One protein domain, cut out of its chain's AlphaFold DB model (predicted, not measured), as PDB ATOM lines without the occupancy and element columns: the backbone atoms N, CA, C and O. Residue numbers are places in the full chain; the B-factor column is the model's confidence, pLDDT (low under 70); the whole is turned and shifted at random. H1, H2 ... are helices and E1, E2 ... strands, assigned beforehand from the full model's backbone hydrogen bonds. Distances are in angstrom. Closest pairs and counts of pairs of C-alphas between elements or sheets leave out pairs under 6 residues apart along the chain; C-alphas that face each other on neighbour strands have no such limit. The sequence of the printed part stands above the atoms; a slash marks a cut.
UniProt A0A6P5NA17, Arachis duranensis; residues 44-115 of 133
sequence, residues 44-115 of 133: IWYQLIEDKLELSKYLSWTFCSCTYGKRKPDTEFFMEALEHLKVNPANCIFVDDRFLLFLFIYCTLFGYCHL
ATOM      1  N   ILE A  44      76.337   8.448  81.580       92.88
ATOM      2  CA  ILE A  44      76.239   7.724  80.290       92.88
ATOM      3  C   ILE A  44      74.893   7.013  80.051       92.88
ATOM      4  O   ILE A  44      74.521   6.706  78.926       92.88
ATOM      5  N   TRP A  45      74.120   6.806  81.116       91.62
ATOM      6  CA  TRP A  45      72.770   6.254  81.110       91.62
ATOM      7  C   TRP A  45      71.761   7.086  80.309       91.62
ATOM      8  O   TRP A  45      70.672   6.581  80.045       91.62
ATOM      9  N   TYR A  46      72.107   8.308  79.881       93.19
ATOM     10  CA  TYR A  46      71.291   9.064  78.925       93.19
ATOM     11  C   TYR A  46      71.066   8.282  77.620       93.19
ATOM     12  O   TYR A  46      70.032   8.450  76.985       93.19
ATOM     13  N   GLN A  47      71.971   7.361  77.264       94.44
ATOM     14  CA  GLN A  47      71.795   6.460  76.123       94.44
ATOM     15  C   GLN A  47      70.541   5.585  76.257       94.44
ATOM     16  O   GLN A  47      69.862   5.355  75.271       94.44
ATOM     17  N   LEU A  48      70.154   5.178  77.473       95.31
ATOM     18  CA  LEU A  48      68.903   4.433  77.674       95.31
ATOM     19  C   LEU A  48      67.656   5.304  77.469       95.31
ATOM     20  O   LEU A  48      66.589   4.779  77.159       95.31
ATOM     21  N   ILE A  49      67.775   6.615  77.707       95.44
ATOM     22  CA  ILE A  49      66.710   7.581  77.413       95.44
ATOM     23  C   ILE A  49      66.583   7.704  75.899       95.44
ATOM     24  O   ILE A  49      65.474   7.644  75.380       95.44
ATOM     25  N   GLU A  50      67.715   7.818  75.206       96.19
ATOM     26  CA  GLU A  50      67.761   7.868  73.748       96.19
ATOM     27  C   GLU A  50      67.183   6.604  73.109       96.19
ATOM     28  O   GLU A  50      66.261   6.714  72.313       96.19
ATOM     29  N   ASP A  51      67.627   5.416  73.523       96.69
ATOM     30  CA  ASP A  51      67.140   4.137  72.993       96.69
ATOM     31  C   ASP A  51      65.620   3.964  73.165       96.69
ATOM     32  O   ASP A  51      64.977   3.253  72.397       96.69
ATOM     33  N   LYS A  52      65.035   4.574  74.207       96.38
ATOM     34  CA  LYS A  52      63.601   4.463  74.507       96.38
ATOM     35  C   LYS A  52      62.761   5.543  73.830       96.38
ATOM     36  O   LYS A  52      61.644   5.259  73.405       96.38
ATOM     37  N   LEU A  53      63.225   6.789  73.868       96.56
ATOM     38  CA  LEU A  53      62.423   7.968  73.536       96.56
ATOM     39  C   LEU A  53      62.861   8.638  72.231       96.56
ATOM     40  O   LEU A  53      62.104   9.458  71.711       96.56
ATOM     41  N   GLU A  54      64.046   8.305  71.718       97.00
ATOM     42  CA  GLU A  54      64.626   8.838  70.482       97.00
ATOM     43  C   GLU A  54      64.675  10.374  70.479       97.00
ATOM     44  O   GLU A  54      64.230  11.027  69.537       97.00
ATOM     45  N   LEU A  55      65.181  10.988  71.558       96.69
ATOM     46  CA  LEU A  55      65.209  12.449  71.713       96.69
ATOM     47  C   LEU A  55      66.060  13.144  70.642       96.69
ATOM     48  O   LEU A  55      65.809  14.319  70.350       96.69
ATOM     49  N   SER A  56      66.986  12.423  69.998       97.25
ATOM     50  CA  SER A  56      67.756  12.938  68.859       97.25
ATOM     51  C   SER A  56      66.889  13.364  67.671       97.25
ATOM     52  O   SER A  56      67.339  14.147  66.832       97.25
ATOM     53  N   LYS A  57      65.620  12.925  67.606       96.31
ATOM     54  CA  LYS A  57      64.646  13.419  66.616       96.31
ATOM     55  C   LYS A  57      64.352  14.918  66.771       96.31
ATOM     56  O   LYS A  57      63.975  15.582  65.805       96.31
ATOM     57  N   TYR A  58      64.549  15.464  67.971       96.31
ATOM     58  CA  TYR A  58      64.269  16.861  68.294       96.31
ATOM     59  C   TYR A  58      65.550  17.661  68.551       96.31
ATOM     60  O   TYR A  58      65.758  18.704  67.924       96.31
ATOM     61  N   LEU A  59      66.423  17.165  69.430       96.25
ATOM     62  CA  LEU A  59      67.570  17.894  69.980       96.25
ATOM     63  C   LEU A  59      68.888  17.127  69.824       96.25
ATOM     64  O   LEU A  59      68.885  15.948  69.507       96.25
ATOM     65  N   SER A  60      70.026  17.771  70.067       96.94
ATOM     66  CA  SER A  60      71.337  17.107  70.079       96.94
ATOM     67  C   SER A  60      71.866  16.898  71.499       96.94
ATOM     68  O   SER A  60      71.811  17.800  72.331       96.94
ATOM     69  N   TRP A  61      72.438  15.726  71.786       95.50
ATOM     70  CA  TRP A  61      73.068  15.398  73.076       95.50
ATOM     71  C   TRP A  61      74.455  16.046  73.260       95.50
ATOM     72  O   TRP A  61      75.448  15.367  73.508       95.50
ATOM     73  N   THR A  62      74.540  17.369  73.114       94.88
ATOM     74  CA  THR A  62      75.820  18.088  72.995       94.88
ATOM     75  C   THR A  62      76.493  18.357  74.341       94.88
ATOM     76  O   THR A  62      77.686  18.101  74.488       94.88
ATOM     77  N   PHE A  63      75.747  18.818  75.349       94.06
ATOM     78  CA  PHE A  63      76.304  19.274  76.628       94.06
ATOM     79  C   PHE A  63      75.973  18.283  77.753       94.06
ATOM     80  O   PHE A  63      75.291  18.595  78.734       94.06
ATOM     81  N   CYS A  64      76.439  17.041  77.605       93.81
ATOM     82  CA  CYS A  64      76.268  15.993  78.611       93.81
ATOM     83  C   CYS A  64      77.452  15.973  79.582       93.81
ATOM     84  O   CYS A  64      78.593  15.812  79.168       93.81
ATOM     85  N   SER A  65      77.205  16.057  80.892       91.38
ATOM     86  CA  SER A  65      78.296  16.132  81.880       91.38
ATOM     87  C   SER A  65      79.279  14.960  81.831       91.38
ATOM     88  O   SER A  65      80.466  15.134  82.087       91.38
ATOM     89  N   CYS A  66      78.810  13.765  81.459       90.62
ATOM     90  CA  CYS A  66      79.659  12.584  81.345       90.62
ATOM     91  C   CYS A  66      80.602  12.607  80.138       90.62
ATOM     92  O   CYS A  66      81.583  11.873  80.145       90.62
ATOM     93  N   THR A  67      80.304  13.407  79.111       90.50
ATOM     94  CA  THR A  67      81.172  13.581  77.940       90.50
ATOM     95  C   THR A  67      82.017  14.844  78.060       90.50
ATOM     96  O   THR A  67      83.186  14.821  77.699       90.50
ATOM     97  N   TYR A  68      81.450  15.917  78.616       88.25
ATOM     98  CA  TYR A  68      82.120  17.210  78.780       88.25
ATOM     99  C   TYR A  68      83.071  17.270  79.985       88.25
ATOM    100  O   TYR A  68      83.952  18.120  80.030       88.25
ATOM    101  N   GLY A  69      82.881  16.420  81.001       91.44
ATOM    102  CA  GLY A  69      83.680  16.440  82.235       91.44
ATOM    103  C   GLY A  69      83.336  17.580  83.204       91.44
ATOM    104  O   GLY A  69      83.890  17.635  84.300       91.44
ATOM    105  N   LYS A  70      82.390  18.452  82.837       91.12
ATOM    106  CA  LYS A  70      81.875  19.559  83.654       91.12
ATOM    107  C   LYS A  70      80.404  19.356  83.988       91.12
ATOM    108  O   LYS A  70      79.699  18.583  83.340       91.12
ATOM    109  N   ARG A  71      79.925  20.016  85.044       87.81
ATOM    110  CA  ARG A  71      78.574  19.780  85.564       87.81
ATOM    111  C   ARG A  71      77.954  21.066  86.103       87.81
ATOM    112  O   ARG A  71      78.586  21.797  86.853       87.81
ATOM    113  N   LYS A  72      76.682  21.318  85.785       86.31
ATOM    114  CA  LYS A  72      75.922  22.465  86.319       86.31
ATOM    115  C   LYS A  72      75.952  22.435  87.858       86.31
ATOM    116  O   LYS A  72      75.733  21.342  88.405       86.31
ATOM    117  N   PRO A  73      76.124  23.571  88.563       85.69
ATOM    118  CA  PRO A  73      76.034  24.956  88.083       85.69
ATOM    119  C   PRO A  73      77.369  25.601  87.666       85.69
ATOM    120  O   PRO A  73      77.456  26.821  87.669       85.69
ATOM    121  N   ASP A  74      78.405  24.824  87.345       83.31
ATOM    122  CA  ASP A  74      79.708  25.378  86.964       83.31
ATOM    123  C   ASP A  74      79.588  26.386  85.805       83.31
ATOM    124  O   ASP A  74      79.183  26.023  84.698       83.31
ATOM    125  N   THR A  75      79.937  27.649  86.072       81.50
ATOM    126  CA  THR A  75      79.886  28.757  85.111       81.50
ATOM    127  C   THR A  75      80.693  28.452  83.859       81.50
ATOM    128  O   THR A  75      80.265  28.793  82.760       81.50
ATOM    129  N   GLU A  76      81.835  27.776  83.997       86.38
ATOM    130  CA  GLU A  76      82.699  27.458  82.863       86.38
ATOM    131  C   GLU A  76      81.981  26.541  81.863       86.38
ATOM    132  O   GLU A  76      82.132  26.703  80.656       86.38
ATOM    133  N   PHE A  77      81.113  25.646  82.347       87.50
ATOM    134  CA  PHE A  77      80.314  24.780  81.481       87.50
ATOM    135  C   PHE A  77      79.300  25.575  80.644       87.50
ATOM    136  O   PHE A  77      79.064  25.260  79.479       87.50
ATOM    137  N   PHE A  78      78.706  26.626  81.217       85.31
ATOM    138  CA  PHE A  78      77.799  27.515  80.485       85.31
ATOM    139  C   PHE A  78      78.541  28.356  79.450       85.31
ATOM    140  O   PHE A  78      78.057  28.508  78.330       85.31
ATOM    141  N   MET A  79      79.720  28.873  79.804       84.94
ATOM    142  CA  MET A  79      80.537  29.671  78.890       84.94
ATOM    143  C   MET A  79      81.004  28.848  77.689       84.94
ATOM    144  O   MET A  79      80.870  29.306  76.558       84.94
ATOM    145  N   GLU A  80      81.456  27.612  77.907       90.81
ATOM    146  CA  GLU A  80      81.834  26.708  76.814       90.81
ATOM    147  C   GLU A  80      80.650  26.334  75.920       90.81
ATOM    148  O   GLU A  80      80.814  26.191  74.710       90.81
ATOM    149  N   ALA A  81      79.448  26.188  76.488       88.94
ATOM    150  CA  ALA A  81      78.258  25.955  75.679       88.94
ATOM    151  C   ALA A  81      77.944  27.160  74.783       88.94
ATOM    152  O   ALA A  81      77.677  26.988  73.598       88.94
ATOM    153  N   LEU A  82      78.031  28.382  75.311       87.88
ATOM    154  CA  LEU A  82      77.838  29.604  74.524       87.88
ATOM    155  C   LEU A  82      78.905  29.763  73.433       87.88
ATOM    156  O   LEU A  82      78.578  30.113  72.300       87.88
ATOM    157  N   GLU A  83      80.165  29.459  73.751       90.62
ATOM    158  CA  GLU A  83      81.265  29.467  72.785       90.62
ATOM    159  C   GLU A  83      81.052  28.431  71.670       90.62
ATOM    160  O   GLU A  83      81.239  28.744  70.493       90.62
ATOM    161  N   HIS A  84      80.595  27.224  72.022       91.75
ATOM    162  CA  HIS A  84      80.262  26.174  71.062       91.75
ATOM    163  C   HIS A  84      79.130  26.602  70.120       91.75
ATOM    164  O   HIS A  84      79.245  26.432  68.905       91.75
ATOM    165  N   LEU A  85      78.049  27.164  70.671       89.50
ATOM    166  CA  LEU A  85      76.860  27.557  69.909       89.50
ATOM    167  C   LEU A  85      77.082  28.819  69.066       89.50
ATOM    168  O   LEU A  85      76.392  29.017  68.072       89.50
ATOM    169  N   LYS A  86      78.041  29.679  69.439       91.69
ATOM    170  CA  LYS A  86      78.351  30.943  68.741       91.69
ATOM    171  C   LYS A  86      77.142  31.873  68.601       91.69
ATOM    172  O   LYS A  86      77.019  32.618  67.627       91.69
ATOM    173  N   VAL A  87      76.257  31.854  69.593       80.00
ATOM    174  CA  VAL A  87      75.062  32.700  69.662       80.00
ATOM    175  C   VAL A  87      75.156  33.668  70.836       80.00
ATOM    176  O   VAL A  87      75.824  33.411  71.836       80.00
ATOM    177  N   ASN A  88      74.466  34.803  70.721       79.50
ATOM    178  CA  ASN A  88      74.319  35.721  71.844       79.50
ATOM    179  C   ASN A  88      73.475  35.043  72.945       79.50
ATOM    180  O   ASN A  88      72.392  34.554  72.618       79.50
ATOM    181  N   PRO A  89      73.895  35.062  74.226       78.00
ATOM    182  CA  PRO A  89      73.112  34.507  75.332       78.00
ATOM    183  C   PRO A  89      71.667  35.022  75.399       78.00
ATOM    184  O   PRO A  89      70.774  34.281  75.792       78.00
ATOM    185  N   ALA A  90      71.415  36.266  74.973       80.62
ATOM    186  CA  ALA A  90      70.073  36.852  74.911       80.62
ATOM    187  C   ALA A  90      69.138  36.166  73.891       80.62
ATOM    188  O   ALA A  90      67.924  36.335  73.967       80.62
ATOM    189  N   ASN A  91      69.694  35.391  72.954       81.31
ATOM    190  CA  ASN A  91      68.952  34.590  71.980       81.31
ATOM    191  C   ASN A  91      68.827  33.118  72.407       81.31
ATOM    192  O   ASN A  91      68.293  32.305  71.653       81.31
ATOM    193  N   CYS A  92      69.324  32.755  73.591       82.56
ATOM    194  CA  CYS A  92      69.205  31.413  74.141       82.56
ATOM    195  C   CYS A  92      68.062  31.343  75.148       82.56
ATOM    196  O   CYS A  92      67.897  32.220  75.994       82.56
ATOM    197  N   ILE A  93      67.324  30.237  75.115       85.56
ATOM    198  CA  ILE A  93      66.373  29.879  76.166       85.56
ATOM    199  C   ILE A  93      66.943  28.668  76.896       85.56
ATOM    200  O   ILE A  93      67.202  27.631  76.286       85.56
ATOM    201  N   PHE A  94      67.141  28.804  78.204       86.12
ATOM    202  CA  PHE A  94      67.588  27.714  79.063       86.12
ATOM    203  C   PHE A  94      66.405  27.150  79.855       86.12
ATOM    204  O   PHE A  94      65.670  27.903  80.492       86.12
ATOM    205  N   VAL A  95      66.230  25.827  79.819       85.06
ATOM    206  CA  VAL A  95      65.132  25.113  80.485       85.06
ATOM    207  C   VAL A  95      65.723  24.085  81.453       85.06
ATOM    208  O   VAL A  95      66.440  23.177  81.035       85.06
ATOM    209  N   ASP A  96      65.432  24.227  82.746       84.94
ATOM    210  CA  ASP A  96      65.843  23.310  83.822       84.94
ATOM    211  C   ASP A  96      64.763  23.323  84.913       84.94
ATOM    212  O   ASP A  96      64.105  24.339  85.139       84.94
ATOM    213  N   ASP A  97      64.570  22.196  85.586       82.25
ATOM    214  CA  ASP A  97      63.596  22.034  86.665       82.25
ATOM    215  C   ASP A  97      64.077  22.647  87.992       82.25
ATOM    216  O   ASP A  97      63.280  22.904  88.897       82.25
ATOM    217  N   ARG A  98      65.381  22.925  88.126       78.81
ATOM    218  CA  ARG A  98      65.965  23.471  89.355       78.81
ATOM    219  C   ARG A  98      66.060  24.991  89.302       78.81
ATOM    220  O   ARG A  98      66.990  25.565  88.736       78.81
ATOM    221  N   PHE A  99      65.166  25.639  90.042       62.22
ATOM    222  CA  PHE A  99      65.092  27.096  90.190       62.22
ATOM    223  C   PHE A  99      66.426  27.775  90.571       62.22
ATOM    224  O   PHE A  99      66.772  28.824  90.032       62.22
ATOM    225  N   LEU A 100      67.220  27.161  91.460       57.94
ATOM    226  CA  LEU A 100      68.496  27.731  91.928       57.94
ATOM    227  C   LEU A 100      69.535  27.903  90.812       57.94
ATOM    228  O   LEU A 100      70.382  28.790  90.889       57.94
ATOM    229  N   LEU A 101      69.475  27.066  89.777       58.28
ATOM    230  CA  LEU A 101      70.397  27.152  88.655       58.28
ATOM    231  C   LEU A 101      70.084  28.361  87.765       58.28
ATOM    232  O   LEU A 101      70.999  29.055  87.330       58.28
ATOM    233  N   PHE A 102      68.798  28.633  87.542       58.50
ATOM    234  CA  PHE A 102      68.344  29.789  86.775       58.50
ATOM    235  C   PHE A 102      68.803  31.105  87.420       58.50
ATOM    236  O   PHE A 102      69.367  31.965  86.744       58.50
ATOM    237  N   LEU A 103      68.644  31.222  88.745       51.88
ATOM    238  CA  LEU A 103      69.076  32.398  89.501       51.88
ATOM    239  C   LEU A 103      70.593  32.620  89.389       51.88
ATOM    240  O   LEU A 103      71.037  33.742  89.162       51.88
ATOM    241  N   PHE A 104      71.388  31.550  89.486       55.78
ATOM    242  CA  PHE A 104      72.847  31.630  89.393       55.78
ATOM    243  C   PHE A 104      73.324  32.089  88.006       55.78
ATOM    244  O   PHE A 104      74.185  32.963  87.913       55.78
ATOM    245  N   ILE A 105      72.732  31.557  86.931       58.38
ATOM    246  CA  ILE A 105      73.053  31.953  85.550       58.38
ATOM    247  C   ILE A 105      72.700  33.424  85.320       58.38
ATOM    248  O   ILE A 105      73.515  34.168  84.781       58.38
ATOM    249  N   TYR A 106      71.515  33.860  85.755       57.91
ATOM    250  CA  TYR A 106      71.071  35.238  85.557       57.91
ATOM    251  C   TYR A 106      71.961  36.239  86.303       57.91
ATOM    252  O   TYR A 106      72.455  37.188  85.690       57.91
ATOM    253  N   CYS A 107      72.256  35.994  87.591       51.41
ATOM    254  CA  CYS A 107      73.132  36.891  88.345       51.41
ATOM    255  C   CYS A 107      74.571  36.912  87.763       51.41
ATOM    256  O   CYS A 107      75.229  37.948  87.828       51.41
ATOM    257  N   THR A 108      75.055  35.804  87.177       54.72
ATOM    258  CA  THR A 108      76.437  35.686  86.664       54.72
ATOM    259  C   THR A 108      76.607  36.222  85.237       54.72
ATOM    260  O   THR A 108      77.625  36.846  84.948       54.72
ATOM    261  N   LEU A 109      75.630  36.022  84.344       55.03
ATOM    262  CA  LEU A 109      75.705  36.475  82.945       55.03
ATOM    263  C   LEU A 109      75.203  37.911  82.736       55.03
ATOM    264  O   LEU A 109      75.681  38.585  81.826       55.03
ATOM    265  N   PHE A 110      74.257  38.387  83.554       54.84
ATOM    266  CA  PHE A 110      73.589  39.683  83.349       54.84
ATOM    267  C   PHE A 110      73.802  40.696  84.489       54.84
ATOM    268  O   PHE A 110      73.353  41.836  84.386       54.84
ATOM    269  N   GLY A 111      74.522  40.329  85.556       40.06
ATOM    270  CA  GLY A 111      75.047  41.274  86.550       40.06
ATOM    271  C   GLY A 111      74.036  41.915  87.512       40.06
ATOM    272  O   GLY A 111      74.435  42.778  88.287       40.06
ATOM    273  N   TYR A 112      72.760  41.513  87.518       38.56
ATOM    274  CA  TYR A 112      71.765  41.980  88.492       38.56
ATOM    275  C   TYR A 112      70.796  40.868  88.891       38.56
ATOM    276  O   TYR A 112      70.351  40.094  88.053       38.56
ATOM    277  N   CYS A 113      70.422  40.829  90.171       35.00
ATOM    278  CA  CYS A 113      69.350  39.986  90.686       35.00
ATOM    279  C   CYS A 113      68.371  40.855  91.483       35.00
ATOM    280  O   CYS A 113      68.653  41.238  92.615       35.00
ATOM    281  N   HIS A 114      67.217  41.177  90.887       33.56
ATOM    282  CA  HIS A 114      66.051  41.648  91.633       33.56
ATOM    283  C   HIS A 114      65.129  40.448  91.851       33.56
ATOM    284  O   HIS A 114      64.416  40.017  90.947       33.56
ATOM    285  N   LEU A 115      65.191  39.880  93.054       33.22
ATOM    286  CA  LEU A 115      64.263  38.850  93.502       33.22
ATOM    287  C   LEU A 115      62.903  39.510  93.740       33.22
ATOM    288  O   LEU A 115      62.745  40.263  94.698       33.22
TER     289      LEU A 115
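Overview. This is residues 44 to 115 of the 133 residues of a protein of Arachis duranensis (UniProt A0A6P5NA17). A stretched, loosely joined row of small parts, with H1 at one end, E1 and H2 next to it, then H3, and H4 with the tail after it at the other end. H3 and H4 are set crosswise, the first residue of H3 coming near the midsection of H4, and no sheet or bundle forms a core. The printed part has 72 residues, with four named helices and one named strand in the order H1, E1, H2, H3, H4; its class is mostly helix, and E1 pairs with no named strand. It is only just loose, close to compact, with a radius of gyration of the C-alphas of 13.9 A, and its outline is elongated, with spans of 42 by 25 by 23 A.

Arrangement. The longest helix is H4, residues 99 to 110. H3, residues 75 to 85, is close but not clearly touching H4: their closest C-alphas, those of Thr 75 and Ile 105, are 7.6 A apart. The lines of H3 and H4 are about perpendicular, but only just, at 70.1 degrees. E1, residues 60 to 64, has one pair of C-alphas within 8 A of H3, those of Phe 63 and Ala 81, 7.0 A apart. H2, residues 65 to 68, meets E1 only through their link. H2 and H3 are only just apart, their closest C-alphas being 8.2 A from each other. H1, residues 46 to 53, is apart from E1, H2, H3 and H4. E1 and H4 are apart, and so are H2 and H4. In H1, H3 and H4 every O i to N i+4 pair is within hydrogen-bond range; H2 is too short for such a pair, and its single O i to N i+3 pair is not within range.

Along the chain. H4 begins at C-alpha 99 at (65.092, 27.096, 90.190), ends at C-alpha 110 at (73.589, 39.683, 83.349), and is 16.7 A long from first to last C-alpha. H3 is 15.5 A long by the same measure and begins at C-alpha 75 at (79.886, 28.757, 85.111). H1 is 10.4 A long and begins at C-alpha 46 at (71.291, 9.064, 78.925). E1 is 9.9 A long, and H2 is 5.0 A long.

Size, cuts and confidence. The two C-alphas farthest apart, those of Asp 51 in H1 and His 114, are 41.9 A apart. The printed part, residues 44 to 115, has no cut. The link from H3 to H4, residues 86 to 98, is long; that from E1 to H2 is tight, and those from H1 to E1 and from H2 to H3 are short. The mean pLDDT of the printed part is 80.4, and the 17 residues from 99 to 115 are under 70, with a mean of 56 in H4.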